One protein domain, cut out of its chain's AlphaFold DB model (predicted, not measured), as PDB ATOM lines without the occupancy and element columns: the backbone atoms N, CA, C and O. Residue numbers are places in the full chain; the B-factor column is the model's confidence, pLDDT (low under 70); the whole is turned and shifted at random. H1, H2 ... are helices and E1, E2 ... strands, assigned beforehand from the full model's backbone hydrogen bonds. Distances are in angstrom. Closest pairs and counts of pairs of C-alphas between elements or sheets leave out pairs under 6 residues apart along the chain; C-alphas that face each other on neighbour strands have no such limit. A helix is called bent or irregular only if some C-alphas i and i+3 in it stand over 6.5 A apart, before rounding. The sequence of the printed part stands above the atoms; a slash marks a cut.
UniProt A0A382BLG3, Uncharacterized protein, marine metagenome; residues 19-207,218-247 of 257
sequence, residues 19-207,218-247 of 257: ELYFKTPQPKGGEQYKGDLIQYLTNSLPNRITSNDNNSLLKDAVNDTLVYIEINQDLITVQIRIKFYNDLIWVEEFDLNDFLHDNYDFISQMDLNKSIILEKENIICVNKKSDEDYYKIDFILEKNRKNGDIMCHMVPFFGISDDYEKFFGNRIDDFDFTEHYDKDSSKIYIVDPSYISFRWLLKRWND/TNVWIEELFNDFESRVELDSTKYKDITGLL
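This is residues 19 to 207 and 218 to 247 of the 257 residues of an uncharacterized protein of marine metagenome (UniProt A0A382BLG3). Two lobes stand end to end with few contacts between them: one is the sheet E2 to E5 with the long helix H7 across one face, the other the twisted sheet E6 to E9 with H1 and H6 on opposite faces. At the far end of the second lobe sit the small sheet E1 E12 E11 and H5. The printed part has 219 residues, running E1 H1 E2 H2 E3 E4 E5 H3 H4 E6 E7 E8 E9 E10 H5 E11 E12 H6 H7, class mixed, helices and strands. Both four-strand sheets are antiparallel in chain order; E1 E12 E11 is mixed. The whole is loose, radius of gyration of the C-alphas 21.5 A, and elongated, 63 by 36 by 35 A.

E1, residues 19 to 22, begins with C-alpha 19 at (219.198, 220.554, 231.460). Then come H1, 37 to 42; E2, 48 to 50; H2, 57 to 61; E3, 66 to 73, 20.8 A; E4, 77 to 84, 22.9 A; E5, 89 to 95, 20.4 A; H3, 96 to 103; and H4, 105 to 108. E6, 115 to 120, E7, 123 to 129, E8, 135 to 143, 22.4 A, and E9, 150 to 154, follow. E10, 158 to 160, pairs with no named strand. H5, 164 to 175, is irregular: C-alphas 167 and 170 are 9.2 A apart. E11, 178 to 181, E12, 187 to 191, H6, 195 to 206, and H7, 218 to 235, 26.0 A, end with C-alpha 235 at (205.386, 180.903, 234.059).

E3 E4 E5 form a meander, each strand the antiparallel neighbour of the one before; N 70 and O 81 are 2.8 A apart, N 80 and O 92 2.8 A. E2 is the antiparallel neighbour of E3, with N 49 and O 71 within hydrogen-bond range at 2.9 A. H3 and H7 make two layers with this sheet, helices on one face; H7, at a height over the sheet of 10.3 A, runs across E4 at 75 degrees on the local plane. H2 is on the same face as H7. E6 E7 E8 E9 form a second meander: N 118 and O 125 are 3.0 A apart, N 126 and O 139 3.0 A, N 140 and O 153 2.9 A. E8 bends by 63 degrees at residue 138. H1 and H6 are on opposite faces, at heights of 9.9 A and 10.5 A. H4 is on no sheet. E1 and E12 are parallel, N 21 to O 189 at 2.9 A; E11 and E12 form a hairpin, N 180 to O 188 at 3.0 A. H5 only grazes this sheet and only just touches H6, with 3 pairs of C-alphas within 8 A, closest Asp 174 and Ser 197, 6.1 A. The closest C-alphas of E9 and H7, those of Ile 150 and Thr 218, are 7.3 A apart. Every O i to N i+4 pair is within hydrogen-bond range in H1, H2, H3, H6 and H7; H5 has 2 of 8, with 5 of 9 O i to N i+3 pairs; H4 is too short for such a pair.

The C-alphas farthest apart, Asp 87 and Ser 185, are 64.4 A apart. Residues 208 to 217 are not printed; C-alphas 207 and 218 are 19.7 A apart across the cut. The link from E1 to H1 is long. The mean pLDDT of the printed part is 86.1; residues under 70 are 54 to 55, 97 to 111, 159, 161 to 162 and 182 to 186.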
ATOM      1  N   GLU A  19     220.624 220.494 231.195       77.00
ATOM      2  CA  GLU A  19     219.198 220.554 231.460       77.00
ATOM      3  C   GLU A  19     218.724 222.007 231.384       77.00
ATOM      4  O   GLU A  19     219.417 222.925 231.836       77.00
ATOM      5  N   LEU A  20     217.553 222.214 230.780       86.69
ATOM      6  CA  LEU A  20     216.925 223.524 230.668       86.69
ATOM      7  C   LEU A  20     216.005 223.786 231.863       86.69
ATOM      8  O   LEU A  20     215.106 222.999 232.159       86.69
ATOM      9  N   TYR A  21     216.190 224.938 232.501       91.06
ATOM     10  CA  TYR A  21     215.368 225.391 233.617       91.06
ATOM     11  C   TYR A  21     214.502 226.583 233.222       91.06
ATOM     12  O   TYR A  21     214.792 227.316 232.280       91.06
ATOM     13  N   PHE A  22     213.438 226.807 233.984       93.94
ATOM     14  CA  PHE A  22     212.447 227.842 233.738       93.94
ATOM     15  C   PHE A  22     212.367 228.801 234.920       93.94
ATOM     16  O   PHE A  22     212.325 228.388 236.073       93.94
ATOM     17  N   LYS A  23     212.288 230.100 234.651       94.62
ATOM     18  CA  LYS A  23     212.112 231.129 235.686       94.62
ATOM     19  C   LYS A  23     210.734 231.067 236.347       94.62
ATOM     20  O   LYS A  23     210.575 231.433 237.507       94.62
ATOM     21  N   THR A  24     209.726 230.626 235.598       94.19
ATOM     22  CA  THR A  24     208.340 230.488 236.060       94.19
ATOM     23  C   THR A  24     207.797 229.095 235.733       94.19
ATOM     24  O   THR A  24     208.228 228.509 234.734       94.19
ATOM     25  N   PRO A  25     206.848 228.555 236.528       95.38
ATOM     26  CA  PRO A  25     206.196 227.293 236.198       95.38
ATOM     27  C   PRO A  25     205.529 227.360 234.822       95.38
ATOM     28  O   PRO A  25     204.857 228.341 234.489       95.38
ATOM     29  N   GLN A  26     205.698 226.306 234.035       96.75
ATOM     30  CA  GLN A  26     205.117 226.162 232.706       96.75
ATOM     31  C   GLN A  26     203.874 225.261 232.734       96.75
ATOM     32  O   GLN A  26     203.738 224.449 233.639       96.75
ATOM     33  N   PRO A  27     202.961 225.365 231.757       96.50
ATOM     34  CA  PRO A  27     202.925 226.398 230.728       96.50
ATOM     35  C   PRO A  27     202.545 227.768 231.311       96.50
ATOM     36  O   PRO A  27     201.607 227.889 232.099       96.50
ATOM     37  N   LYS A  28     203.237 228.829 230.878       95.06
ATOM     38  CA  LYS A  28     202.972 230.198 231.348       95.06
ATOM     39  C   LYS A  28     201.513 230.617 231.121       95.06
ATOM     40  O   LYS A  28     200.976 230.551 230.006       95.06
ATOM     41  N   GLY A  29     200.869 231.084 232.190       94.50
ATOM     42  CA  GLY A  29     199.447 231.441 232.203       94.50
ATOM     43  C   GLY A  29     198.510 230.243 232.018       94.50
ATOM     44  O   GLY A  29     197.467 230.416 231.387       94.50
ATOM     45  N   GLY A  30     198.936 229.046 232.427       96.12
ATOM     46  CA  GLY A  30     198.073 227.887 232.643       96.12
ATOM     47  C   GLY A  30     197.388 227.933 234.007       96.12
ATOM     48  O   GLY A  30     197.751 228.734 234.871       96.12
ATOM     49  N   GLU A  31     196.393 227.075 234.184       97.50
ATOM     50  CA  GLU A  31     195.662 226.915 235.440       97.50
ATOM     51  C   GLU A  31     196.189 225.701 236.207       97.50
ATOM     52  O   GLU A  31     196.824 224.817 235.635       97.50
ATOM     53  N   GLN A  32     195.958 225.656 237.519       96.69
ATOM     54  CA  GLN A  32     196.349 224.500 238.320       96.69
ATOM     55  C   GLN A  32     195.487 223.291 237.950       96.69
ATOM     56  O   GLN A  32     194.265 223.342 238.106       96.69
ATOM     57  N   TYR A  33     196.131 222.198 237.538       94.94
ATOM     58  CA  TYR A  33     195.447 220.936 237.274       94.94
ATOM     59  C   TYR A  33     194.914 220.345 238.584       94.94
ATOM     60  O   TYR A  33     195.635 220.268 239.582       94.94
ATOM     61  N   LYS A  34     193.643 219.938 238.585       90.50
ATOM     62  CA  LYS A  34     192.950 219.392 239.771       90.50
ATOM     63  C   LYS A  34     192.489 217.944 239.610       90.50
ATOM     64  O   LYS A  34     191.849 217.420 240.517       90.50
ATOM     65  N   GLY A  35     192.735 217.335 238.453       89.06
ATOM     66  CA  GLY A  35     192.341 215.957 238.187       89.06
ATOM     67  C   GLY A  35     193.349 214.940 238.718       89.06
ATOM     68  O   GLY A  35     194.406 215.288 239.243       89.06
ATOM     69  N   ASP A  36     193.024 213.667 238.526       87.50
ATOM     70  CA  ASP A  36     193.948 212.557 238.729       87.50
ATOM     71  C   ASP A  36     194.703 212.283 237.416       87.50
ATOM     72  O   ASP A  36     194.099 212.237 236.341       87.50
ATOM     73  N   LEU A  37     196.035 212.190 237.469       87.19
ATOM     74  CA  LEU A  37     196.858 211.994 236.270       87.19
ATOM     75  C   LEU A  37     196.757 210.570 235.719       87.19
ATOM     76  O   LEU A  37     196.760 210.400 234.501       87.19
ATOM     77  N   ILE A  38     196.629 209.564 236.589       83.50
ATOM     78  CA  ILE A  38     196.453 208.170 236.175       83.50
ATOM     79  C   ILE A  38     195.112 208.059 235.458       83.50
ATOM     80  O   ILE A  38     195.057 207.584 234.330       83.50
ATOM     81  N   GLN A  39     194.045 208.603 236.045       85.00
ATOM     82  CA  GLN A  39     192.727 208.622 235.422       85.00
ATOM     83  C   GLN A  39     192.724 209.388 234.089       85.00
ATOM     84  O   GLN A  39     192.056 208.984 233.139       85.00
ATOM     85  N   TYR A  40     193.456 210.501 233.993       88.69
ATOM     86  CA  TYR A  40     193.584 211.254 232.743       88.69
ATOM     87  C   TYR A  40     194.226 210.424 231.628       88.69
ATOM     88  O   TYR A  40     193.742 210.436 230.494       88.69
ATOM     89  N   LEU A  41     195.281 209.685 231.965       86.94
ATOM     90  CA  LEU A  41     195.987 208.808 231.048       86.94
ATOM     91  C   LEU A  41     195.140 207.603 230.632       86.94
ATOM     92  O   LEU A  41     194.985 207.347 229.440       86.94
ATOM     93  N   THR A  42     194.520 206.905 231.579       82.06
ATOM     94  CA  THR A  42     193.712 205.713 231.283       82.06
ATOM     95  C   THR A  42     192.467 206.049 230.473       82.06
ATOM     96  O   THR A  42     192.149 205.348 229.517       82.06
ATOM     97  N   ASN A  43     191.830 207.192 230.745       85.94
ATOM     98  CA  ASN A  43     190.712 207.693 229.942       85.94
ATOM     99  C   ASN A  43     191.102 208.094 228.507       85.94
ATOM    100  O   ASN A  43     190.216 208.354 227.690       85.94
ATOM    101  N   SER A  44     192.397 208.217 228.198       87.19
ATOM    102  CA  SER A  44     192.871 208.509 226.840       87.19
ATOM    103  C   SER A  44     193.037 207.262 225.972       87.19
ATOM    104  O   SER A  44     193.082 207.389 224.748       87.19
ATOM    105  N   LEU A  45     193.091 206.071 226.583       86.69
ATOM    106  CA  LEU A  45     193.289 204.822 225.860       86.69
ATOM    107  C   LEU A  45     192.077 204.525 224.961       86.69
ATOM    108  O   LEU A  45     190.929 204.657 225.402       86.69
ATOM    109  N   PRO A  46     192.286 204.107 223.701       86.94
ATOM    110  CA  PRO A  46     191.196 203.680 222.838       86.94
ATOM    111  C   PRO A  46     190.555 202.385 223.345       86.94
ATOM    112  O   PRO A  46     191.250 201.422 223.645       86.94
ATOM    113  N   ASN A  47     189.220 202.298 223.313       89.25
ATOM    114  CA  ASN A  47     188.500 201.066 223.680       89.25
ATOM    115  C   ASN A  47     188.882 199.842 222.833       89.25
ATOM    116  O   ASN A  47     188.668 198.705 223.246       89.25
ATOM    117  N   ARG A  48     189.401 200.079 221.626       91.19
ATOM    118  CA  ARG A  48     189.842 199.039 220.706       91.19
ATOM    119  C   ARG A  48     191.062 199.508 219.931       91.19
ATOM    120  O   ARG A  48     191.021 200.563 219.299       91.19
ATOM    121  N   ILE A  49     192.099 198.681 219.923       91.62
ATOM    122  CA  ILE A  49     193.335 198.872 219.163       91.62
ATOM    123  C   ILE A  49     193.535 197.637 218.295       91.62
ATOM    124  O   ILE A  49     193.330 196.517 218.754       91.62
ATOM    125  N   THR A  50     193.918 197.813 217.031       93.38
ATOM    126  CA  THR A  50     194.125 196.672 216.125       93.38
ATOM    127  C   THR A  50     195.384 196.843 215.292       93.38
ATOM    128  O   THR A  50     195.767 197.968 214.978       93.38
ATOM    129  N   SER A  51     195.973 195.731 214.857       92.19
ATOM    130  CA  SER A  51     197.106 195.716 213.924       92.19
ATOM    131  C   SER A  51     196.755 196.191 212.504       92.19
ATOM    132  O   SER A  51     197.639 196.312 211.661       92.19
ATOM    133  N   ASN A  52     195.477 196.473 212.220       89.69
ATOM    134  CA  ASN A  52     195.054 197.112 210.969       89.69
ATOM    135  C   ASN A  52     195.234 198.638 210.999       89.69
ATOM    136  O   ASN A  52     195.135 199.281 209.953       89.69
ATOM    137  N   ASP A  53     195.447 199.230 212.177       82.44
ATOM    138  CA  ASP A  53     195.729 200.655 212.288       82.44
ATOM    139  C   ASP A  53     197.175 200.929 211.856       82.44
ATOM    140  O   ASP A  53     198.125 200.332 212.359       82.44
ATOM    141  N   ASN A  54     197.341 201.851 210.907       64.50
ATOM    142  CA  ASN A  54     198.638 202.196 210.338       64.50
ATOM    143  C   ASN A  54     199.593 202.862 211.332       64.50
ATOM    144  O   ASN A  54     200.782 202.903 211.037       64.50
ATOM    145  N   ASN A  55     199.085 203.377 212.453       64.25
ATOM    146  CA  ASN A  55     199.880 204.076 213.463       64.25
ATOM    147  C   ASN A  55     200.016 203.285 214.776       64.25
ATOM    148  O   ASN A  55     200.353 203.872 215.800       64.25
ATOM    149  N   SER A  56     199.700 201.988 214.768       75.25
ATOM    150  CA  SER A  56     199.749 201.143 215.962       75.25
ATOM    151  C   SER A  56     201.016 200.296 215.994       75.25
ATOM    152  O   SER A  56     201.328 199.629 215.009       75.25
ATOM    153  N   LEU A  57     201.665 200.226 217.162       83.00
ATOM    154  CA  LEU A  57     202.758 199.289 217.454       83.00
ATOM    155  C   LEU A  57     202.388 197.830 217.113       83.00
ATOM    156  O   LEU A  57     203.233 197.031 216.720       83.00
ATOM    157  N   LEU A  58     201.097 197.485 217.184       90.19
ATOM    158  CA  LEU A  58     200.602 196.149 216.838       90.19
ATOM    159  C   LEU A  58     200.798 195.793 215.364       90.19
ATOM    160  O   LEU A  58     200.877 194.613 215.029       90.19
ATOM    161  N   LYS A  59     200.815 196.787 214.472       88.62
ATOM    162  CA  LYS A  59     201.005 196.556 213.041       88.62
ATOM    163  C   LYS A  59     202.422 196.079 212.746       88.62
ATOM    164  O   LYS A  59     202.588 195.165 211.945       88.62
ATOM    165  N   ASP A  60     203.409 196.659 213.417       85.69
ATOM    166  CA  ASP A  60     204.821 196.317 213.224       85.69
ATOM    167  C   ASP A  60     205.153 194.922 213.775       85.69
ATOM    168  O   ASP A  60     206.093 194.271 213.321       85.69
ATOM    169  N   ALA A  61     204.336 194.423 214.707       87.88
ATOM    170  CA  ALA A  61     204.455 193.070 215.231       87.88
ATOM    171  C   ALA A  61     203.872 191.977 214.321       87.88
ATOM    172  O   ALA A  61     204.222 190.801 214.476       87.88
ATOM    173  N   VAL A  62     202.996 192.331 213.374       91.12
ATOM    174  CA  VAL A  62     202.390 191.372 212.439       91.12
ATOM    175  C   VAL A  62     203.415 190.893 211.408       91.12
ATOM    176  O   VAL A  62     204.177 191.670 210.840       91.12
ATOM    177  N   ASN A  63     203.423 189.587 211.150       89.44
ATOM    178  CA  ASN A  63     204.327 188.918 210.216       89.44
ATOM    179  C   ASN A  63     203.666 187.660 209.614       89.44
ATOM    180  O   ASN A  63     202.476 187.416 209.813       89.44
ATOM    181  N   ASP A  64     204.439 186.844 208.890       89.94
ATOM    182  CA  ASP A  64     203.948 185.611 208.252       89.94
ATOM    183  C   ASP A  64     203.354 184.596 209.245       89.94
ATOM    184  O   ASP A  64     202.539 183.763 208.852       89.94
ATOM    185  N   THR A  65     203.737 184.662 210.524       90.62
ATOM    186  CA  THR A  65     203.231 183.797 211.597       90.62
ATOM    187  C   THR A  65     202.053 184.441 212.330       90.62
ATOM    188  O   THR A  65     200.995 183.824 212.478       90.62
ATOM    189  N   LEU A  66     202.235 185.676 212.801       92.31
ATOM    190  CA  LEU A  66     201.267 186.455 213.570       92.31
ATOM    191  C   LEU A  66     200.519 187.402 212.634       92.31
ATOM    192  O   LEU A  66     201.039 188.460 212.303       92.31
ATOM    193  N   VAL A  67     199.310 187.042 212.204       94.19
ATOM    194  CA  VAL A  67     198.629 187.745 211.099       94.19
ATOM    195  C   VAL A  67     197.676 188.848 211.556       94.19
ATOM    196  O   VAL A  67     197.303 189.704 210.755       94.19
ATOM    197  N   TYR A  68     197.235 188.827 212.817       95.31
ATOM    198  CA  TYR A  68     196.347 189.856 213.355       95.31
ATOM    199  C   TYR A  68     196.400 189.929 214.878       95.31
ATOM    200  O   TYR A  68     196.477 188.899 215.554       95.31
ATOM    201  N   ILE A  69     196.290 191.149 215.398       95.00
ATOM    202  CA  ILE A  69     196.242 191.439 216.827       95.00
ATOM    203  C   ILE A  69     195.156 192.475 217.080       95.00
ATOM    204  O   ILE A  69     195.030 193.465 216.354       95.00
ATOM    205  N   GLU A  70     194.392 192.256 218.135       95.50
ATOM    206  CA  GLU A  70     193.396 193.182 218.638       95.50
ATOM    207  C   GLU A  70     193.486 193.250 220.155       95.50
ATOM    208  O   GLU A  70     193.563 192.222 220.820       95.50
ATOM    209  N   ILE A  71     193.448 194.464 220.688       93.69
ATOM    210  CA  ILE A  71     193.268 194.717 222.108       93.69
ATOM    211  C   ILE A  71     191.917 195.400 222.266       93.69
ATOM    212  O   ILE A  71     191.677 196.443 221.655       93.69
ATOM    213  N   ASN A  72     191.040 194.808 223.066       92.62
ATOM    214  CA  ASN A  72     189.786 195.419 223.485       92.62
ATOM    215  C   ASN A  72     189.870 195.705 224.979       92.62
ATOM    216  O   ASN A  72     190.254 194.826 225.745       92.62
ATOM    217  N   GLN A  73     189.479 196.903 225.388       85.31
ATOM    218  CA  GLN A  73     189.358 197.251 226.799       85.31
ATOM    219  C   GLN A  73     187.910 197.602 227.133       85.31
ATOM    220  O   GLN A  73     187.195 198.231 226.343       85.31
ATOM    221  N   ASP A  74     187.500 197.214 228.330       82.88
ATOM    222  CA  ASP A  74     186.323 197.741 228.999       82.88
ATOM    223  C   ASP A  74     186.710 198.328 230.365       82.88
ATOM    224  O   ASP A  74     187.878 198.600 230.631       82.88
ATOM    225  N   LEU A  75     185.724 198.611 231.220       71.81
ATOM    226  CA  LEU A  75     185.954 199.307 232.489       71.81
ATOM    227  C   LEU A  75     186.831 198.531 233.483       71.81
ATOM    228  O   LEU A  75     187.335 199.143 234.420       71.81
ATOM    229  N   ILE A  76     186.950 197.210 233.341       80.31
ATOM    230  CA  ILE A  76     187.606 196.347 234.335       80.31
ATOM    231  C   ILE A  76     188.548 195.316 233.720       80.31
ATOM    232  O   ILE A  76     189.391 194.776 234.429       80.31
ATOM    233  N   THR A  77     188.439 195.044 232.422       87.19
ATOM    234  CA  THR A  77     189.231 194.024 231.744       87.19
ATOM    235  C   THR A  77     189.869 194.545 230.467       87.19
ATOM    236  O   THR A  77     189.338 195.410 229.766       87.19
ATOM    237  N   VAL A  78     191.025 193.969 230.155       90.56
ATOM    238  CA  VAL A  78     191.727 194.134 228.885       90.56
ATOM    239  C   VAL A  78     191.854 192.760 228.251       90.56
ATOM    240  O   VAL A  78     192.385 191.836 228.862       90.56
ATOM    241  N   GLN A  79     191.375 192.611 227.022       94.19
ATOM    242  CA  GLN A  79     191.444 191.370 226.265       94.19
ATOM    243  C   GLN A  79     192.375 191.539 225.065       94.19
ATOM    244  O   GLN A  79     192.129 192.375 224.195       94.19
ATOM    245  N   ILE A  80     193.402 190.694 224.982       94.75
ATOM    246  CA  ILE A  80     194.248 190.544 223.800       94.75
ATOM    247  C   ILE A  80     193.731 189.366 222.985       94.75
ATOM    248  O   ILE A  80     193.694 188.232 223.459       94.75
ATOM    249  N   ARG A  81     193.398 189.616 221.725       96.25
ATOM    250  CA  ARG A  81     193.070 188.596 220.737       96.25
ATOM    251  C   ARG A  81     194.144 188.549 219.664       96.25
ATOM    252  O   ARG A  81     194.404 189.536 218.983       96.25
ATOM    253  N   ILE A  82     194.708 187.368 219.459       95.25
ATOM    254  CA  ILE A  82     195.758 187.106 218.481       95.25
ATOM    255  C   ILE A  82     195.279 186.056 217.487       95.25
ATOM    256  O   ILE A  82     194.714 185.036 217.879       95.25
ATOM    257  N   LYS A  83     195.531 186.286 216.196       96.25
ATOM    258  CA  LYS A  83     195.328 185.298 215.134       96.25
ATOM    259  C   LYS A  83     196.663 184.925 214.492       96.25
ATOM    260  O   LYS A  83     197.420 185.802 214.077       96.25
ATOM    261  N   PHE A  84     196.888 183.627 214.334       94.75
ATOM    262  CA  PHE A  84     198.032 183.067 213.621       94.75
ATOM    263  C   PHE A  84     197.655 182.607 212.206       94.75
ATOM    264  O   PHE A  84     196.479 182.421 211.876       94.75
ATOM    265  N   TYR A  85     198.665 182.407 211.362       92.94
ATOM    266  CA  TYR A  85     198.512 181.972 209.967       92.94
ATOM    267  C   TYR A  85     197.820 180.610 209.799       92.94
ATOM    268  O   TYR A  85     197.198 180.356 208.773       92.94
ATOM    269  N   ASN A  86     197.918 179.737 210.803       90.69
ATOM    270  CA  ASN A  86     197.306 178.407 210.834       90.69
ATOM    271  C   ASN A  86     195.857 178.426 211.367       90.69
ATOM    272  O   ASN A  86     195.361 177.396 211.819       90.69
ATOM    273  N   ASP A  87     195.214 179.597 211.365       90.50
ATOM    274  CA  ASP A  87     193.883 179.867 211.921       90.50
ATOM    275  C   ASP A  87     193.736 179.625 213.436       90.50
ATOM    276  O   ASP A  87     192.628 179.743 213.968       90.50
ATOM    277  N   LEU A  88     194.833 179.377 214.162       94.12
ATOM    278  CA  LEU A  88     194.824 179.415 215.622       94.12
ATOM    279  C   LEU A  88     194.456 180.829 216.087       94.12
ATOM    280  O   LEU A  88     195.011 181.825 215.614       94.12
ATOM    281  N   ILE A  89     193.524 180.906 217.034       95.81
ATOM    282  CA  ILE A  89     193.141 182.146 217.702       95.81
ATOM    283  C   ILE A  89     193.437 181.983 219.184       95.81
ATOM    284  O   ILE A  89     192.918 181.065 219.818       95.81
ATOM    285  N   TRP A  90     194.247 182.887 219.721       95.81
ATOM    286  CA  TRP A  90     194.502 182.989 221.149       95.81
ATOM    287  C   TRP A  90     193.780 184.201 221.725       95.81
ATOM    288  O   TRP A  90     193.742 185.259 221.094       95.81
ATOM    289  N   VAL A  91     193.212 184.042 222.916       96.06
ATOM    290  CA  VAL A  91     192.575 185.123 223.667       96.06
ATOM    291  C   VAL A  91     193.136 185.103 225.082       96.06
ATOM    292  O   VAL A  91     193.068 184.073 225.748       96.06
ATOM    293  N   GLU A  92     193.696 186.226 225.516       94.31
ATOM    294  CA  GLU A  92     194.203 186.425 226.873       94.31
ATOM    295  C   GLU A  92     193.493 187.616 227.516       94.31
ATOM    296  O   GLU A  92     193.245 188.620 226.852       94.31
ATOM    297  N   GLU A  93     193.168 187.501 228.802       93.69
ATOM    298  CA  GLU A  93     192.457 188.530 229.564       93.69
ATOM    299  C   GLU A  93     193.279 188.981 230.776       93.69
ATOM    300  O   GLU A  93     193.916 188.179 231.469       93.69
ATOM    301  N   PHE A  94     193.251 190.283 231.034       89.69
ATOM    302  CA  PHE A  94     193.951 190.960 232.118       89.69
ATOM    303  C   PHE A  94     192.944 191.781 232.920       89.69
ATOM    304  O   PHE A  94     192.036 192.378 232.340       89.69
ATOM    305  N   ASP A  95     193.107 191.816 234.244       85.25
ATOM    306  CA  ASP A  95     192.389 192.772 235.085       85.25
ATOM    307  C   ASP A  95     193.054 194.141 234.931       85.25
ATOM    308  O   ASP A  95     194.270 194.276 235.092       85.25
ATOM    309  N   LEU A  96     192.260 195.150 234.571       74.38
ATOM    310  CA  LEU A  96     192.769 196.492 234.330       74.38
ATOM    311  C   LEU A  96     193.310 197.111 235.624       74.38
ATOM    312  O   LEU A  96     194.338 197.768 235.582       74.38
ATOM    313  N   ASN A  97     192.673 196.901 236.777       69.50
ATOM    314  CA  ASN A  97     193.108 197.542 238.021       69.50
ATOM    315  C   ASN A  97     194.470 197.025 238.479       69.50
ATOM    316  O   ASN A  97     195.320 197.832 238.856       69.50
ATOM    317  N   ASP A  98     194.682 195.710 238.395       67.00
ATOM    318  CA  ASP A  98     195.978 195.096 238.697       67.00
ATOM    319  C   ASP A  98     197.047 195.628 237.730       67.00
ATOM    320  O   ASP A  98     198.111 196.085 238.143       67.00
ATOM    321  N   PHE A  99     196.711 195.692 236.438       64.50
ATOM    322  CA  PHE A  99     197.616 196.177 235.402       64.50
ATOM    323  C   PHE A  99     198.010 197.653 235.581       64.50
ATOM    324  O   PHE A  99     199.179 198.008 235.434       64.50
ATOM    325  N   LEU A 100     197.053 198.534 235.900       65.62
ATOM    326  CA  LEU A 100     197.318 199.960 236.109       65.62
ATOM    327  C   LEU A 100     198.178 200.198 237.362       65.62
ATOM    328  O   LEU A 100     199.014 201.102 237.379       65.62
ATOM    329  N   HIS A 101     197.954 199.418 238.421       59.91
ATOM    330  CA  HIS A 101     198.670 199.576 239.685       59.91
ATOM    331  C   HIS A 101     200.132 199.113 239.580       59.91
ATOM    332  O   HIS A 101     201.001 199.720 240.208       59.91
ATOM    333  N   ASP A 102     200.404 198.079 238.783       57.53
ATOM    334  CA  ASP A 102     201.741 197.493 238.661       57.53
ATOM    335  C   ASP A 102     202.617 198.181 237.591       57.53
ATOM    336  O   ASP A 102     203.839 198.214 237.741       57.53
ATOM    337  N   ASN A 103     202.021 198.785 236.549       55.47
ATOM    338  CA  ASN A 103     202.768 199.259 235.368       55.47
ATOM    339  C   ASN A 103     202.946 200.788 235.248       55.47
ATOM    340  O   ASN A 103     203.810 201.246 234.501       55.47
ATOM    341  N   TYR A 104     202.207 201.618 235.996       63.25
ATOM    342  CA  TYR A 104     202.362 203.091 235.948       63.25
ATOM    343  C   TYR A 104     203.256 203.661 237.039       63.25
ATOM    344  O   TYR A 104     203.027 204.741 237.598       63.25
ATOM    345  N   ASP A 105     204.338 202.937 237.291       55.75
ATOM    346  CA  ASP A 105     205.246 203.202 238.390       55.75
ATOM    347  C   ASP A 105     205.987 204.545 238.230       55.75
ATOM    348  O   ASP A 105     206.413 205.152 239.203       55.75
ATOM    349  N   PHE A 106     206.084 205.105 237.018       59.25
ATOM    350  CA  PHE A 106     206.733 206.408 236.831       59.25
ATOM    351  C   PHE A 106     205.963 207.569 237.485       59.25
ATOM    352  O   PHE A 106     206.593 208.513 237.956       59.25
ATOM    353  N   ILE A 107     204.625 207.510 237.554       63.88
ATOM    354  CA  ILE A 107     203.819 208.520 238.266       63.88
ATOM    355  C   ILE A 107     203.854 208.247 239.768       63.88
ATOM    356  O   ILE A 107     203.973 209.186 240.552       63.88
ATOM    357  N   SER A 108     203.781 206.974 240.173       61.25
ATOM    358  CA  SER A 108     203.814 206.574 241.588       61.25
ATOM    359  C   SER A 108     205.169 206.890 242.248       61.25
ATOM    360  O   SER A 108     205.219 207.254 243.423       61.25
ATOM    361  N   GLN A 109     206.264 206.807 241.486       60.03
ATOM    362  CA  GLN A 109     207.627 207.116 241.920       60.03
ATOM    363  C   GLN A 109     207.898 208.627 242.015       60.03
ATOM    364  O   GLN A 109     208.927 209.033 242.564       60.03
ATOM    365  N   MET A 110     207.003 209.477 241.504       65.69
ATOM    366  CA  MET A 110     207.160 210.929 241.549       65.69
ATOM    367  C   MET A 110     206.543 211.538 242.810       65.69
ATOM    368  O   MET A 110     205.410 211.258 243.193       65.69
ATOM    369  N   ASP A 111     207.280 212.461 243.437       67.44
ATOM    370  CA  ASP A 111     206.779 213.256 244.563       67.44
ATOM    371  C   ASP A 111     205.877 214.393 244.049       67.44
ATOM    372  O   ASP A 111     206.243 215.576 244.035       67.44
ATOM    373  N   LEU A 112     204.677 214.025 243.588       76.62
ATOM    374  CA  LEU A 112     203.683 214.966 243.062       76.62
ATOM    375  C   LEU A 112     203.266 216.015 244.104       76.62
ATOM    376  O   LEU A 112     202.899 217.128 243.735       76.62
ATOM    377  N   ASN A 113     203.398 215.714 245.401       73.12
ATOM    378  CA  ASN A 113     203.082 216.650 246.485       73.12
ATOM    379  C   ASN A 113     204.008 217.875 246.508       73.12
ATOM    380  O   ASN A 113     203.632 218.918 247.044       73.12
ATOM    381  N   LYS A 114     205.214 217.766 245.939       80.50
ATOM    382  CA  LYS A 114     206.161 218.885 245.790       80.50
ATOM    383  C   LYS A 114     206.125 219.527 244.406       80.50
ATOM    384  O   LYS A 114     206.936 220.409 244.120       80.50
ATOM    385  N   SER A 115     205.208 219.087 243.552       88.19
ATOM    386  CA  SER A 115     205.119 219.533 242.169       88.19
ATOM    387  C   SER A 115     204.030 220.589 241.984       88.19
ATOM    388  O   SER A 115     202.990 220.574 242.639       88.19
ATOM    389  N   ILE A 116     204.256 221.512 241.052       93.62
ATOM    390  CA  ILE A 116     203.261 222.462 240.561       93.62
ATOM    391  C   ILE A 116     202.781 221.940 239.212       93.62
ATOM    392  O   ILE A 116     203.495 222.021 238.211       93.62
ATOM    393  N   ILE A 117     201.571 221.392 239.189       95.50
ATOM    394  CA  ILE A 117     200.977 220.832 237.977       95.50
ATOM    395  C   ILE A 117     200.101 221.898 237.335       95.50
ATOM    396  O   ILE A 117     199.108 222.332 237.924       95.50
ATOM    397  N   LEU A 118     200.480 222.323 236.134       97.75
ATOM    398  CA  LEU A 118     199.741 223.323 235.378       97.75
ATOM    399  C   LEU A 118     199.228 222.734 234.071       97.75
ATOM    400  O   LEU A 118     199.950 222.024 233.373       97.75
ATOM    401  N   GLU A 119     198.001 223.092 233.720       97.56
ATOM    402  CA  GLU A 119     197.382 222.741 232.452       97.56
ATOM    403  C   GLU A 119     197.099 223.982 231.605       97.56
ATOM    404  O   GLU A 119     196.706 225.045 232.098       97.56
ATOM    405  N   LYS A 120     197.315 223.853 230.295       97.56
ATOM    406  CA  LYS A 120     196.908 224.856 229.314       97.56
ATOM    407  C   LYS A 120     196.665 224.222 227.958       97.56
ATOM    408  O   LYS A 120     197.568 223.659 227.333       97.56
ATOM    409  N   GLU A 121     195.445 224.402 227.467       95.62
ATOM    410  CA  GLU A 121     194.950 223.791 226.238       95.62
ATOM    411  C   GLU A 121     195.024 222.253 226.274       95.62
ATOM    412  O   GLU A 121     194.223 221.630 226.952       95.62
ATOM    413  N   ASN A 122     195.947 221.632 225.532       94.81
ATOM    414  CA  ASN A 122     196.133 220.176 225.486       94.81
ATOM    415  C   ASN A 122     197.448 219.729 226.139       94.81
ATOM    416  O   ASN A 122     197.900 218.624 225.858       94.81
ATOM    417  N   ILE A 123     198.077 220.591 226.941       96.56
ATOM    418  CA  ILE A 123     199.331 220.296 227.629       96.56
ATOM    419  C   ILE A 123     199.118 220.359 229.137       96.56
ATOM    420  O   ILE A 123     198.590 221.352 229.641       96.56
ATOM    421  N   ILE A 124     199.614 219.343 229.836       96.81
ATOM    422  CA  ILE A 124     199.829 219.346 231.280       96.81
ATOM    423  C   ILE A 124     201.338 219.278 231.522       96.81
ATOM    424  O   ILE A 124     202.008 218.399 230.985       96.81
ATOM    425  N   CYS A 125     201.879 220.196 232.318       96.19
ATOM    426  CA  CYS A 125     203.279 220.182 232.736       96.19
ATOM    427  C   CYS A 125     203.367 219.963 234.242       96.19
ATOM    428  O   CYS A 125     202.720 220.670 235.021       96.19
ATOM    429  N   VAL A 126     204.211 219.018 234.651       94.06
ATOM    430  CA  VAL A 126     204.538 218.788 236.058       94.06
ATOM    431  C   VAL A 126     205.849 219.490 236.364       94.06
ATOM    432  O   VAL A 126     206.921 219.050 235.953       94.06
ATOM    433  N   ASN A 127     205.752 220.629 237.046       93.62
ATOM    434  CA  ASN A 127     206.903 221.456 237.380       93.62
ATOM    435  C   ASN A 127     207.409 221.112 238.770       93.62
ATOM    436  O   ASN A 127     206.628 221.013 239.715       93.62
ATOM    437  N   LYS A 128     208.722 221.072 238.922       90.81
ATOM    438  CA  LYS A 128     209.401 220.914 240.195       90.81
ATOM    439  C   LYS A 128     210.226 222.153 240.485       90.81
ATOM    440  O   LYS A 128     211.052 222.567 239.675       90.81
ATOM    441  N   LYS A 129     209.985 222.761 241.642       89.75
ATOM    442  CA  LYS A 129     210.745 223.928 242.086       89.75
ATOM    443  C   LYS A 129     212.123 223.490 242.598       89.75
ATOM    444  O   LYS A 129     212.207 222.521 243.351       89.75
ATOM    445  N   SER A 130     213.176 224.188 242.185       84.12
ATOM    446  CA  SER A 130     214.533 224.027 242.714       84.12
ATOM    447  C   SER A 130     214.726 224.822 244.010       84.12
ATOM    448  O   SER A 130     213.917 225.685 244.358       84.12
ATOM    449  N   ASP A 131     215.835 224.567 244.706       80.50
ATOM    450  CA  ASP A 131     216.225 225.320 245.907       80.50
ATOM    451  C   ASP A 131     216.592 226.787 245.610       80.50
ATOM    452  O   ASP A 131     216.620 227.619 246.513       80.50
ATOM    453  N   GLU A 132     216.874 227.107 244.347       80.06
ATOM    454  CA  GLU A 132     217.361 228.408 243.875       80.06
ATOM    455  C   GLU A 132     216.275 229.180 243.092       80.06
ATOM    456  O   GLU A 132     216.564 230.037 242.260       80.06
ATOM    457  N   ASP A 133     215.000 228.891 243.387       84.31
ATOM    458  CA  ASP A 133     213.807 229.599 242.889       84.31
ATOM    459  C   ASP A 133     213.566 229.553 241.363       84.31
ATOM    460  O   ASP A 133     212.757 230.320 240.835       84.31
ATOM    461  N   TYR A 134     214.170 228.596 240.657       90.00
ATOM    462  CA  TYR A 134     213.805 228.230 239.283       90.00
ATOM    463  C   TYR A 134     213.058 226.889 239.243       90.00
ATOM    464  O   TYR A 134     212.903 226.197 240.249       90.00
ATOM    465  N   TYR A 135     212.536 226.525 238.077       91.94
ATOM    466  CA  TYR A 135     211.656 225.378 237.886       91.94
ATOM    467  C   TYR A 135     212.227 224.438 236.835       91.94
ATOM    468  O   TYR A 135     212.660 224.862 235.768       91.94
ATOM    469  N   LYS A 136     212.190 223.148 237.132       90.56
ATOM    470  CA  LYS A 136     212.376 222.070 236.168       90.56
ATOM    471  C   LYS A 136     211.007 221.529 235.773       90.56
ATOM    472  O   LYS A 136     210.070 221.601 236.565       90.56
ATOM    473  N   ILE A 137     210.888 220.977 234.573       91.31
ATOM    474  CA  ILE A 137     209.712 220.201 234.180       91.31
ATOM    475  C   ILE A 137     210.102 218.727 234.253       91.31
ATOM    476  O   ILE A 137     210.994 218.299 233.528       91.31
ATOM    477  N   ASP A 138     209.463 217.964 235.138       87.19
ATOM    478  CA  ASP A 138     209.763 216.535 235.299       87.19
ATOM    479  C   ASP A 138     209.181 215.725 234.134       87.19
ATOM    480  O   ASP A 138     209.841 214.836 233.594       87.19
ATOM    481  N   PHE A 139     207.962 216.064 233.707       89.25
ATOM    482  CA  PHE A 139     207.363 215.532 232.488       89.25
ATOM    483  C   PHE A 139     206.259 216.438 231.937       89.25
ATOM    484  O   PHE A 139     205.703 217.300 232.632       89.25
ATOM    485  N   ILE A 140     205.942 216.224 230.660       93.44
ATOM    486  CA  ILE A 140     204.851 216.889 229.948       93.44
ATOM    487  C   ILE A 140     203.921 215.822 229.384       93.44
ATOM    488  O   ILE A 140     204.376 214.874 228.750       93.44
ATOM    489  N   LEU A 141     202.616 216.003 229.571       93.88
ATOM    490  CA  LEU A 141     201.588 215.234 228.880       93.88
ATOM    491  C   LEU A 141     200.958 216.122 227.811       93.88
ATOM    492  O   LEU A 141     200.291 217.107 228.136       93.88
ATOM    493  N   GLU A 142     201.150 215.780 226.541       95.38
ATOM    494  CA  GLU A 142     200.528 216.473 225.418       95.38
ATOM    495  C   GLU A 142     199.453 215.597 224.766       95.38
ATOM    496  O   GLU A 142     199.741 214.615 224.088       95.38
ATOM    497  N   LYS A 143     198.182 215.978 224.914       94.88
ATOM    498  CA  LYS A 143     197.071 215.276 224.265       94.88
ATOM    499  C   LYS A 143     197.005 215.619 222.785       94.88
ATOM    500  O   LYS A 143     196.776 216.772 222.409       94.88
ATOM    501  N   ASN A 144     197.123 214.618 221.928       90.12
ATOM    502  CA  ASN A 144     196.914 214.766 220.503       90.12
ATOM    503  C   ASN A 144     195.428 215.036 220.223       90.12
ATOM    504  O   ASN A 144     194.544 214.219 220.470       90.12
ATOM    505  N   ARG A 145     195.143 216.215 219.667       86.88
ATOM    506  CA  ARG A 145     193.768 216.672 219.410       86.88
ATOM    507  C   ARG A 145     193.032 215.858 218.341       86.88
ATOM    508  O   ARG A 145     191.817 215.988 218.244       86.88
ATOM    509  N   LYS A 146     193.740 215.087 217.507       86.50
ATOM    510  CA  LYS A 146     193.144 214.330 216.395       86.50
ATOM    511  C   LYS A 146     192.660 212.948 216.819       86.50
ATOM    512  O   LYS A 146     191.554 212.575 216.451       86.50
ATOM    513  N   ASN A 147     193.490 212.197 217.539       84.56
ATOM    514  CA  ASN A 147     193.203 210.811 217.924       84.56
ATOM    515  C   ASN A 147     192.970 210.635 219.434       84.56
ATOM    516  O   ASN A 147     192.529 209.570 219.842       84.56
ATOM    517  N   GLY A 148     193.214 211.663 220.251       88.56
ATOM    518  CA  GLY A 148     192.999 211.622 221.698       88.56
ATOM    519  C   GLY A 148     194.133 210.989 222.502       88.56
ATOM    520  O   GLY A 148     194.110 211.140 223.722       88.56
ATOM    521  N   ASP A 149     195.111 210.370 221.834       89.94
ATOM    522  CA  ASP A 149     196.295 209.771 222.451       89.94
ATOM    523  C   ASP A 149     197.133 210.828 223.179       89.94
ATOM    524  O   ASP A 149     197.090 212.018 222.844       89.94
ATOM    525  N   ILE A 150     197.900 210.404 224.176       92.06
ATOM    526  CA  ILE A 150     198.749 211.290 224.967       92.06
ATOM    527  C   ILE A 150     200.201 211.011 224.621       92.06
ATOM    528  O   ILE A 150     200.680 209.892 224.749       92.06
ATOM    529  N   MET A 151     200.914 212.049 224.205       91.00
ATOM    530  CA  MET A 151     202.363 212.016 224.125       91.00
ATOM    531  C   MET A 151     202.928 212.326 225.512       91.00
ATOM    532  O   MET A 151     202.670 213.395 226.072       91.00
ATOM    533  N   CYS A 152     203.676 211.382 226.068       89.00
ATOM    534  CA  CYS A 152     204.376 211.526 227.336       89.00
ATOM    535  C   CYS A 152     205.816 211.944 227.050       89.00
ATOM    536  O   CYS A 152     206.586 211.147 226.524       89.00
ATOM    537  N   HIS A 153     206.183 213.173 227.403       88.38
ATOM    538  CA  HIS A 153     207.556 213.666 227.328       88.38
ATOM    539  C   HIS A 153     208.197 213.531 228.708       88.38
ATOM    540  O   HIS A 153     207.955 214.366 229.584       88.38
ATOM    541  N   MET A 154     208.976 212.474 228.915       84.62
ATOM    542  CA  MET A 154     209.683 212.231 230.171       84.62
ATOM    543  C   MET A 154     210.994 213.015 230.178       84.62
ATOM    544  O   MET A 154     211.712 213.010 229.185       84.62
ATOM    545  N   VAL A 155     211.305 213.703 231.281       81.12
ATOM    546  CA  VAL A 155     212.519 214.535 231.419       81.12
ATOM    547  C   VAL A 155     212.750 215.443 230.185       81.12
ATOM    548  O   VAL A 155     213.796 215.384 229.533       81.12
ATOM    549  N   PRO A 156     211.743 216.246 229.792       84.81
ATOM    550  CA  PRO A 156     211.807 217.050 228.578       84.81
ATOM    551  C   PRO A 156     212.939 218.075 228.666       84.81
ATOM    552  O   PRO A 156     213.199 218.637 229.728       84.81
ATOM    553  N   PHE A 157     213.561 218.370 227.522       84.81
ATOM    554  CA  PHE A 157     214.642 219.359 227.409       84.81
ATOM    555  C   PHE A 157     215.933 218.985 228.161       84.81
ATOM    556  O   PHE A 157     216.764 219.852 228.440       84.81
ATOM    557  N   PHE A 158     216.120 217.702 228.477       79.06
ATOM    558  CA  PHE A 158     217.384 217.166 228.968       79.06
ATOM    559  C   PHE A 158     218.313 216.790 227.815       79.06
ATOM    560  O   PHE A 158     217.909 216.079 226.906       79.06
ATOM    561  N   GLY A 159     219.580 217.198 227.877       69.38
ATOM    562  CA  GLY A 159     220.557 216.858 226.843       69.38
ATOM    563  C   GLY A 159     220.525 217.791 225.635       69.38
ATOM    564  O   GLY A 159     221.097 217.443 224.605       69.38
ATOM    565  N   ILE A 160     219.921 218.978 225.776       71.50
ATOM    566  CA  ILE A 160     220.075 220.054 224.791       71.50
ATOM    567  C   ILE A 160     221.569 220.343 224.648       71.50
ATOM    568  O   ILE A 160     222.263 220.556 225.650       71.50
ATOM    569  N   SER A 161     222.060 220.311 223.406       65.88
ATOM    570  CA  SER A 161     223.483 220.490 223.115       65.88
ATOM    571  C   SER A 161     224.049 221.780 223.727       65.88
ATOM    572  O   SER A 161     223.337 222.769 223.915       65.88
ATOM    573  N   ASP A 162     225.363 221.798 223.981       64.56
ATOM    574  CA  ASP A 162     226.073 222.984 224.484       64.56
ATOM    575  C   ASP A 162     225.864 224.241 223.617       64.56
ATOM    576  O   ASP A 162     225.956 225.362 224.127       64.56
ATOM    577  N   ASP A 163     225.543 224.052 222.334       70.94
ATOM    578  CA  ASP A 163     225.207 225.096 221.369       70.94
ATOM    579  C   ASP A 163     223.690 225.367 221.359       70.94
ATOM    580  O   ASP A 163     222.962 225.089 220.399       70.94
ATOM    581  N   TYR A 164     223.194 225.900 222.477       75.00
ATOM    582  CA  TYR A 164     221.794 226.304 222.608       75.00
ATOM    583  C   TYR A 164     221.420 227.361 221.553       75.00
ATOM    584  O   TYR A 164     220.318 227.313 221.008       75.00
ATOM    585  N   GLU A 165     222.339 228.257 221.180       76.50
ATOM    586  CA  GLU A 165     222.116 229.238 220.111       76.50
ATOM    587  C   GLU A 165     221.723 228.559 218.797       76.50
ATOM    588  O   GLU A 165     220.783 228.996 218.133       76.50
ATOM    589  N   LYS A 166     222.355 227.438 218.444       80.88
ATOM    590  CA  LYS A 166     221.964 226.639 217.279       80.88
ATOM    591  C   LYS A 166     220.629 225.918 217.460       80.88
ATOM    592  O   LYS A 166     219.866 225.815 216.494       80.88
ATOM    593  N   PHE A 167     220.332 225.408 218.655       80.25
ATOM    594  CA  PHE A 167     219.067 224.714 218.924       80.25
ATOM    595  C   PHE A 167     217.862 225.665 218.820       80.25
ATOM    596  O   PHE A 167     216.889 225.374 218.112       80.25
ATOM    597  N   PHE A 168     217.952 226.824 219.478       83.56
ATOM    598  CA  PHE A 168     216.918 227.861 219.488       83.56
ATOM    599  C   PHE A 168     216.930 228.718 218.212       83.56
ATOM    600  O   PHE A 168     215.886 229.227 217.789       83.56
ATOM    601  N   GLY A 169     218.087 228.836 217.558       84.94
ATOM    602  CA  GLY A 169     218.281 229.579 216.320       84.94
ATOM    603  C   GLY A 169     217.774 231.015 216.427       84.94
ATOM    604  O   GLY A 169     217.914 231.687 217.445       84.94
ATOM    605  N   ASN A 170     217.082 231.466 215.382       86.25
ATOM    606  CA  ASN A 170     216.547 232.829 215.295       86.25
ATOM    607  C   ASN A 170     215.429 233.142 216.310       86.25
ATOM    608  O   ASN A 170     214.887 234.243 216.277       86.25
ATOM    609  N   ARG A 171     215.025 232.181 217.151       89.44
ATOM    610  CA  ARG A 171     214.029 232.385 218.209       89.44
ATOM    611  C   ARG A 171     214.634 232.501 219.595       89.44
ATOM    612  O   ARG A 171     213.872 232.583 220.544       89.44
ATOM    613  N   ILE A 172     215.957 232.515 219.736       86.69
ATOM    614  CA  ILE A 172     216.624 232.621 221.040       86.69
ATOM    615  C   ILE A 172     216.081 233.781 221.901       86.69
ATOM    616  O   ILE A 172     215.801 233.592 223.082       86.69
ATOM    617  N   ASP A 173     215.797 234.931 221.286       88.94
ATOM    618  CA  ASP A 173     215.255 236.112 221.968       88.94
ATOM    619  C   ASP A 173     213.832 235.898 222.534       88.94
ATOM    620  O   ASP A 173     213.425 236.595 223.463       88.94
ATOM    621  N   ASP A 174     213.077 234.904 222.041       92.06
ATOM    622  CA  ASP A 174     211.717 234.575 222.504       92.06
ATOM    623  C   ASP A 174     211.696 233.902 223.902       92.06
ATOM    624  O   ASP A 174     210.608 233.624 224.432       92.06
ATOM    625  N   PHE A 175     212.867 233.583 224.468       90.00
ATOM    626  CA  PHE A 175     213.030 232.746 225.666       90.00
ATOM    627  C   PHE A 175     213.676 233.450 226.864       90.00
ATOM    628  O   PHE A 175     213.720 232.836 227.926       90.00
ATOM    629  N   ASP A 176     214.132 234.702 226.742       88.81
ATOM    630  CA  ASP A 176     214.744 235.470 227.848       88.81
ATOM    631  C   ASP A 176     215.845 234.675 228.590       88.81
ATOM    632  O   ASP A 176     215.741 234.372 229.782       88.81
ATOM    633  N   PHE A 177     216.877 234.251 227.849       86.69
ATOM    634  CA  PHE A 177     217.950 233.411 228.386       86.69
ATOM    635  C   PHE A 177     218.749 234.118 229.476       86.69
ATOM    636  O   PHE A 177     219.288 235.206 229.283       86.69
ATOM    637  N   THR A 178     218.904 233.434 230.602       85.00
ATOM    638  CA  THR A 178     219.827 233.806 231.668       85.00
ATOM    639  C   THR A 178     220.768 232.642 231.948       85.00
ATOM    640  O   THR A 178     220.337 231.507 232.157       85.00
ATOM    641  N   GLU A 179     222.064 232.927 231.964       82.50
ATOM    642  CA  GLU A 179     223.085 231.960 232.351       82.50
ATOM    643  C   GLU A 179     223.236 231.963 233.873       82.50
ATOM    644  O   GLU A 179     223.384 233.021 234.490       82.50
ATOM    645  N   HIS A 180     223.209 230.782 234.478       79.19
ATOM    646  CA  HIS A 180     223.441 230.608 235.904       79.19
ATOM    647  C   HIS A 180     224.526 229.552 236.119       79.19
ATOM    648  O   HIS A 180     224.639 228.604 235.345       79.19
ATOM    649  N   TYR A 181     225.348 229.729 237.146       75.94
ATOM    650  CA  TYR A 181     226.358 228.750 237.534       75.94
ATOM    651  C   TYR A 181     225.889 228.098 238.820       75.94
ATOM    652  O   TYR A 181     225.745 228.790 239.826       75.94
ATOM    653  N   ASP A 182     225.644 226.792 238.771       68.81
ATOM    654  CA  ASP A 182     225.282 226.045 239.965       68.81
ATOM    655  C   ASP A 182     226.466 225.938 240.946       68.81
ATOM    656  O   ASP A 182     227.590 226.386 240.684       68.81
ATOM    657  N   LYS A 183     226.215 225.331 242.109       67.69
ATOM    658  CA  LYS A 183     227.204 225.181 243.191       67.69
ATOM    659  C   LYS A 183     228.474 224.439 242.767       67.69
ATOM    660  O   LYS A 183     229.529 224.694 243.346       67.69
ATOM    661  N   ASP A 184     228.389 223.593 241.744       67.94
ATOM    662  CA  ASP A 184     229.512 222.827 241.205       67.94
ATOM    663  C   ASP A 184     230.202 223.559 240.037       67.94
ATOM    664  O   ASP A 184     231.063 223.001 239.358       67.94
ATOM    665  N   SER A 185     229.876 224.843 239.827       63.69
ATOM    666  CA  SER A 185     230.343 225.687 238.717       63.69
ATOM    667  C   SER A 185     229.904 225.194 237.334       63.69
ATOM    668  O   SER A 185     230.463 225.620 236.316       63.69
ATOM    669  N   SER A 186     228.887 224.333 237.274       69.81
ATOM    670  CA  SER A 186     228.280 223.909 236.019       69.81
ATOM    671  C   SER A 186     227.323 224.990 235.536       69.81
ATOM    672  O   SER A 186     226.476 225.502 236.268       69.81
ATOM    673  N   LYS A 187     227.476 225.370 234.268       74.44
ATOM    674  CA  LYS A 187     226.624 226.370 233.631       74.44
ATOM    675  C   LYS A 187     225.269 225.751 233.290       74.44
ATOM    676  O   LYS A 187     225.206 224.867 232.434       74.44
ATOM    677  N   ILE A 188     224.211 226.251 233.916       79.00
ATOM    678  CA  ILE A 188     222.816 225.936 233.604       79.00
ATOM    679  C   ILE A 188     222.166 227.111 232.866       79.00
ATOM    680  O   ILE A 188     222.564 228.271 233.019       79.00
ATOM    681  N   TYR A 189     221.152 226.807 232.063       82.56
ATOM    682  CA  TYR A 189     220.391 227.809 231.325       82.56
ATOM    683  C   TYR A 189     218.993 227.929 231.913       82.56
ATOM    684  O   TYR A 189     218.281 226.933 232.048       82.56
ATOM    685  N   ILE A 190     218.609 229.158 232.242       89.19
ATOM    686  CA  ILE A 190     217.281 229.495 232.741       89.19
ATOM    687  C   ILE A 190     216.576 230.331 231.673       89.19
ATOM    688  O   ILE A 190     217.139 231.305 231.181       89.19
ATOM    689  N   VAL A 191     215.345 229.962 231.329       92.25
ATOM    690  CA  VAL A 191     214.512 230.658 230.336       92.25
ATOM    691  C   VAL A 191     213.171 231.088 230.928       92.25
ATOM    692  O   VAL A 191     212.672 230.490 231.880       92.25
ATOM    693  N   ASP A 192     212.538 232.110 230.360       94.06
ATOM    694  CA  ASP A 192     211.178 232.537 230.720       94.06
ATOM    695  C   ASP A 192     210.276 232.719 229.484       94.06
ATOM    696  O   ASP A 192     209.778 233.819 229.212       94.06
ATOM    697  N   PRO A 193     210.035 231.643 228.713       95.25
ATOM    698  CA  PRO A 193     209.297 231.732 227.464       95.25
ATOM    699  C   PRO A 193     207.849 232.187 227.660       95.25
ATOM    700  O   PRO A 193     207.186 231.903 228.661       95.25
ATOM    701  N   SER A 194     207.299 232.824 226.624       96.12
ATOM    702  CA  SER A 194     205.845 232.907 226.470       96.12
ATOM    703  C   SER A 194     205.252 231.510 226.234       96.12
ATOM    704  O   SER A 194     205.952 230.589 225.815       96.12
ATOM    705  N   TYR A 195     203.937 231.347 226.405       95.88
ATOM    706  CA  TYR A 195     203.282 230.075 226.072       95.88
ATOM    707  C   TYR A 195     203.509 229.650 224.608       95.88
ATOM    708  O   TYR A 195     203.697 228.471 224.324       95.88
ATOM    709  N   ILE A 196     203.534 230.609 223.675       95.19
ATOM    710  CA  ILE A 196     203.764 230.334 222.249       95.19
ATOM    711  C   ILE A 196     205.213 229.887 222.015       95.19
ATOM    712  O   ILE A 196     205.447 228.941 221.264       95.19
ATOM    713  N   SER A 197     206.176 230.521 222.686       95.12
ATOM    714  CA  SER A 197     207.591 230.140 222.614       95.12
ATOM    715  C   SER A 197     207.809 228.746 223.212       95.12
ATOM    716  O   SER A 197     208.466 227.911 222.601       95.12
ATOM    717  N   PHE A 198     207.172 228.445 224.349       95.44
ATOM    718  CA  PHE A 198     207.192 227.119 224.971       95.44
ATOM    719  C   PHE A 198     206.619 226.035 224.046       95.44
ATOM    720  O   PHE A 198     207.223 224.982 223.871       95.44
ATOM    721  N   ARG A 199     205.486 226.306 223.385       94.12
ATOM    722  CA  ARG A 199     204.899 225.413 222.371       94.12
ATOM    723  C   ARG A 199     205.845 225.145 221.210       94.12
ATOM    724  O   ARG A 199     205.950 224.011 220.747       94.12
ATOM    725  N   TRP A 200     206.498 226.194 220.720       93.75
ATOM    726  CA  TRP A 200     207.486 226.058 219.660       93.75
ATOM    727  C   TRP A 200     208.666 225.198 220.117       93.75
ATOM    728  O   TRP A 200     209.067 224.304 219.378       93.75
ATOM    729  N   LEU A 201     209.160 225.416 221.340       91.31
ATOM    730  CA  LEU A 201     210.237 224.635 221.946       91.31
ATOM    731  C   LEU A 201     209.857 223.158 222.080       91.31
ATOM    732  O   LEU A 201     210.613 222.306 221.629       91.31
ATOM    733  N   LEU A 202     208.675 222.847 222.618       91.44
ATOM    734  CA  LEU A 202     208.196 221.467 222.734       91.44
ATOM    735  C   LEU A 202     208.104 220.783 221.365       91.44
ATOM    736  O   LEU A 202     208.549 219.653 221.203       91.44
ATOM    737  N   LYS A 203     207.589 221.483 220.348       89.75
ATOM    738  CA  LYS A 203     207.557 220.952 218.982       89.75
ATOM    739  C   LYS A 203     208.965 220.729 218.423       89.75
ATOM    740  O   LYS A 203     209.225 219.695 217.825       89.75
ATOM    741  N   ARG A 204     209.868 221.695 218.608       86.62
ATOM    742  CA  ARG A 204     211.255 221.617 218.139       86.62
ATOM    743  C   ARG A 204     212.004 220.457 218.790       86.62
ATOM    744  O   ARG A 204     212.758 219.788 218.095       86.62
ATOM    745  N   TRP A 205     211.767 220.244 220.081       84.19
ATOM    746  CA  TRP A 205     212.229 219.085 220.833       84.19
ATOM    747  C   TRP A 205     211.677 217.796 220.225       84.19
ATOM    748  O   TRP A 205     212.442 216.912 219.887       84.19
ATOM    749  N   ASN A 206     210.373 217.722 219.963       81.56
ATOM    750  CA  ASN A 206     209.777 216.532 219.349       81.56
ATOM    751  C   ASN A 206     210.350 216.181 217.971       81.56
ATOM    752  O   ASN A 206     210.429 215.004 217.637       81.56
ATOM    753  N   ASP A 207     210.752 217.189 217.200       81.75
ATOM    754  CA  ASP A 207     211.348 217.025 215.874       81.75
ATOM    755  C   ASP A 207     212.878 216.783 215.918       81.75
ATOM    756  O   ASP A 207     213.495 216.677 214.855       81.75
ATOM    757  N   THR A 218     199.656 205.265 224.578       88.00
ATOM    758  CA  THR A 218     199.041 204.055 224.031       88.00
ATOM    759  C   THR A 218     200.093 202.996 223.697       88.00
ATOM    760  O   THR A 218     199.897 201.829 224.018       88.00
ATOM    761  N   ASN A 219     201.228 203.382 223.107       86.81
ATOM    762  CA  ASN A 219     202.301 202.428 222.819       86.81
ATOM    763  C   ASN A 219     202.941 201.888 224.102       86.81
ATOM    764  O   ASN A 219     203.121 200.678 224.197       86.81
ATOM    765  N   VAL A 220     203.230 202.751 225.087       84.38
ATOM    766  CA  VAL A 220     203.771 202.335 226.401       84.38
ATOM    767  C   VAL A 220     202.842 201.321 227.059       84.38
ATOM    768  O   VAL A 220     203.283 200.277 227.522       84.38
ATOM    769  N   TRP A 221     201.540 201.590 227.027       85.25
ATOM    770  CA  TRP A 221     200.533 200.672 227.543       85.25
ATOM    771  C   TRP A 221     200.544 199.311 226.834       85.25
ATOM    772  O   TRP A 221     200.473 198.277 227.494       85.25
ATOM    773  N   ILE A 222     200.659 199.300 225.501       88.00
ATOM    774  CA  ILE A 222     200.759 198.061 224.718       88.00
ATOM    775  C   ILE A 222     202.021 197.279 225.097       88.00
ATOM    776  O   ILE A 222     201.924 196.074 225.314       88.00
ATOM    777  N   GLU A 223     203.182 197.933 225.178       87.19
ATOM    778  CA  GLU A 223     204.446 197.277 225.543       87.19
ATOM    779  C   GLU A 223     204.333 196.589 226.908       87.19
ATOM    780  O   GLU A 223     204.608 195.394 227.010       87.19
ATOM    781  N   GLU A 224     203.832 197.292 227.927       84.88
ATOM    782  CA  GLU A 224     203.668 196.708 229.263       84.88
ATOM    783  C   GLU A 224     202.663 195.546 229.276       84.88
ATOM    784  O   GLU A 224     202.900 194.508 229.896       84.88
ATOM    785  N   LEU A 225     201.579 195.649 228.504       88.44
ATOM    786  CA  LEU A 225     200.601 194.571 228.374       88.44
ATOM    787  C   LEU A 225     201.225 193.299 227.779       88.44
ATOM    788  O   LEU A 225     200.938 192.183 228.223       88.44
ATOM    789  N   PHE A 226     202.111 193.451 226.795       90.38
ATOM    790  CA  PHE A 226     202.835 192.327 226.208       90.38
ATOM    791  C   PHE A 226     203.991 191.823 227.086       90.38
ATOM    792  O   PHE A 226     204.254 190.620 227.054       90.38
ATOM    793  N   ASN A 227     204.616 192.669 227.909       87.50
ATOM    794  CA  ASN A 227     205.597 192.250 228.919       87.50
ATOM    795  C   ASN A 227     204.957 191.340 229.982       87.50
ATOM    796  O   ASN A 227     205.513 190.291 230.343       87.50
ATOM    797  N   ASP A 228     203.762 191.702 230.448       87.94
ATOM    798  CA  ASP A 228     202.980 190.885 231.374       87.94
ATOM    799  C   ASP A 228     202.530 189.579 230.720       87.94
ATOM    800  O   ASP A 228     202.588 188.505 231.333       87.94
ATOM    801  N   PHE A 229     202.133 189.634 229.446       91.75
ATOM    802  CA  PHE A 229     201.782 188.432 228.702       91.75
ATOM    803  C   PHE A 229     202.984 187.486 228.539       91.75
ATOM    804  O   PHE A 229     202.859 186.293 228.819       91.75
ATOM    805  N   GLU A 230     204.159 187.999 228.165       92.00
ATOM    806  CA  GLU A 230     205.393 187.210 228.087       92.00
ATOM    807  C   GLU A 230     205.680 186.523 229.425       92.00
ATOM    808  O   GLU A 230     205.894 185.311 229.473       92.00
ATOM    809  N   SER A 231     205.588 187.276 230.524       90.12
ATOM    810  CA  SER A 231     205.809 186.757 231.874       90.12
ATOM    811  C   SER A 231     204.843 185.616 232.217       90.12
ATOM    812  O   SER A 231     205.254 184.606 232.793       90.12
ATOM    813  N   ARG A 232     203.564 185.714 231.828       91.19
ATOM    814  CA  ARG A 232     202.597 184.615 232.000       91.19
ATOM    815  C   ARG A 232     202.961 183.393 231.152       91.19
ATOM    816  O   ARG A 232     202.889 182.277 231.666       91.19
ATOM    817  N   VAL A 233     203.363 183.592 229.892       91.81
ATOM    818  CA  VAL A 233     203.798 182.509 228.988       91.81
ATOM    819  C   VAL A 233     205.003 181.760 229.551       91.81
ATOM    820  O   VAL A 233     205.026 180.528 229.523       91.81
ATOM    821  N   GLU A 234     205.970 182.482 230.116       90.69
ATOM    822  CA  GLU A 234     207.148 181.900 230.768       90.69
ATOM    823  C   GLU A 234     206.792 181.093 232.029       90.69
ATOM    824  O   GLU A 234     207.434 180.079 232.316       90.69
ATOM    825  N   LEU A 235     205.773 181.520 232.786       93.06
ATOM    826  CA  LEU A 235     205.386 180.903 234.059       93.06
ATOM    827  C   LEU A 235     204.465 179.681 233.911       93.06
ATOM    828  O   LEU A 235     204.555 178.770 234.735       93.06
ATOM    829  N   ASP A 236     203.605 179.628 232.889       93.38
ATOM    830  CA  ASP A 236     202.647 178.527 232.678       93.38
ATOM    831  C   ASP A 236     202.799 177.868 231.299       93.38
ATOM    832  O   ASP A 236     201.946 177.945 230.409       93.38
ATOM    833  N   SER A 237     203.894 177.132 231.132       86.38
ATOM    834  CA  SER A 237     204.186 176.413 229.887       86.38
ATOM    835  C   SER A 237     203.122 175.380 229.484       86.38
ATOM    836  O   SER A 237     203.099 174.960 228.328       86.38
ATOM    837  N   THR A 238     202.228 174.972 230.397       92.50
ATOM    838  CA  THR A 238     201.144 174.030 230.085       92.50
ATOM    839  C   THR A 238     199.969 174.740 229.427       92.50
ATOM    840  O   THR A 238     199.481 174.252 228.403       92.50
ATOM    841  N   LYS A 239     199.538 175.890 229.968       94.31
ATOM    842  CA  LYS A 239     198.484 176.719 229.365       94.31
ATOM    843  C   LYS A 239     198.900 177.196 227.974       94.31
ATOM    844  O   LYS A 239     198.121 177.070 227.036       94.31
ATOM    845  N   TYR A 240     200.128 177.691 227.831       93.81
ATOM    846  CA  TYR A 240     200.563 178.404 226.622       93.81
ATOM    847  C   TYR A 240     201.284 177.543 225.577       93.81
ATOM    848  O   TYR A 240     201.751 178.069 224.569       93.81
ATOM    849  N   LYS A 241     201.349 176.219 225.766       92.44
ATOM    850  CA  LYS A 241     202.098 175.292 224.895       92.44
ATOM    851  C   LYS A 241     201.822 175.461 223.391       92.44
ATOM    852  O   LYS A 241     202.723 175.243 222.590       92.44
ATOM    853  N   ASP A 242     200.594 175.832 223.022       90.62
ATOM    854  CA  ASP A 242     200.138 175.898 221.628       90.62
ATOM    855  C   ASP A 242     200.547 177.210 220.932       90.62
ATOM    856  O   ASP A 242     200.491 177.297 219.707       90.62
ATOM    857  N   ILE A 243     200.978 178.218 221.700       90.62
ATOM    858  CA  ILE A 243     201.459 179.512 221.190       90.62
ATOM    859  C   ILE A 243     202.946 179.757 221.476       90.62
ATOM    860  O   ILE A 243     203.548 180.659 220.889       90.62
ATOM    861  N   THR A 244     203.557 178.964 222.361       86.69
ATOM    862  CA  THR A 244     204.981 179.066 222.691       86.69
ATOM    863  C   THR A 244     205.839 178.919 221.434       86.69
ATOM    864  O   THR A 244     205.731 177.944 220.694       86.69
ATOM    865  N   GLY A 245     206.717 179.896 221.195       84.31
ATOM    866  CA  GLY A 245     207.589 179.940 220.017       84.31
ATOM    867  C   GLY A 245     206.939 180.502 218.746       84.31
ATOM    868  O   GLY A 245     207.654 180.740 217.778       84.31
ATOM    869  N   LEU A 246     205.624 180.758 218.746       88.06
ATOM    870  CA  LEU A 246     204.935 181.461 217.653       88.06
ATOM    871  C   LEU A 246     204.889 182.980 217.869       88.06
ATOM    872  O   LEU A 246     204.745 183.732 216.906       88.06
ATOM    873  N   LEU A 247     205.006 183.430 219.120       86.12
ATOM    874  CA  LEU A 247     205.025 184.844 219.491       86.12
ATOM    875  C   LEU A 247     206.451 185.334 219.730       86.12
ATOM    876  O   LEU A 247     207.191 184.765 220.533       86.12
TER     877      LEU A 247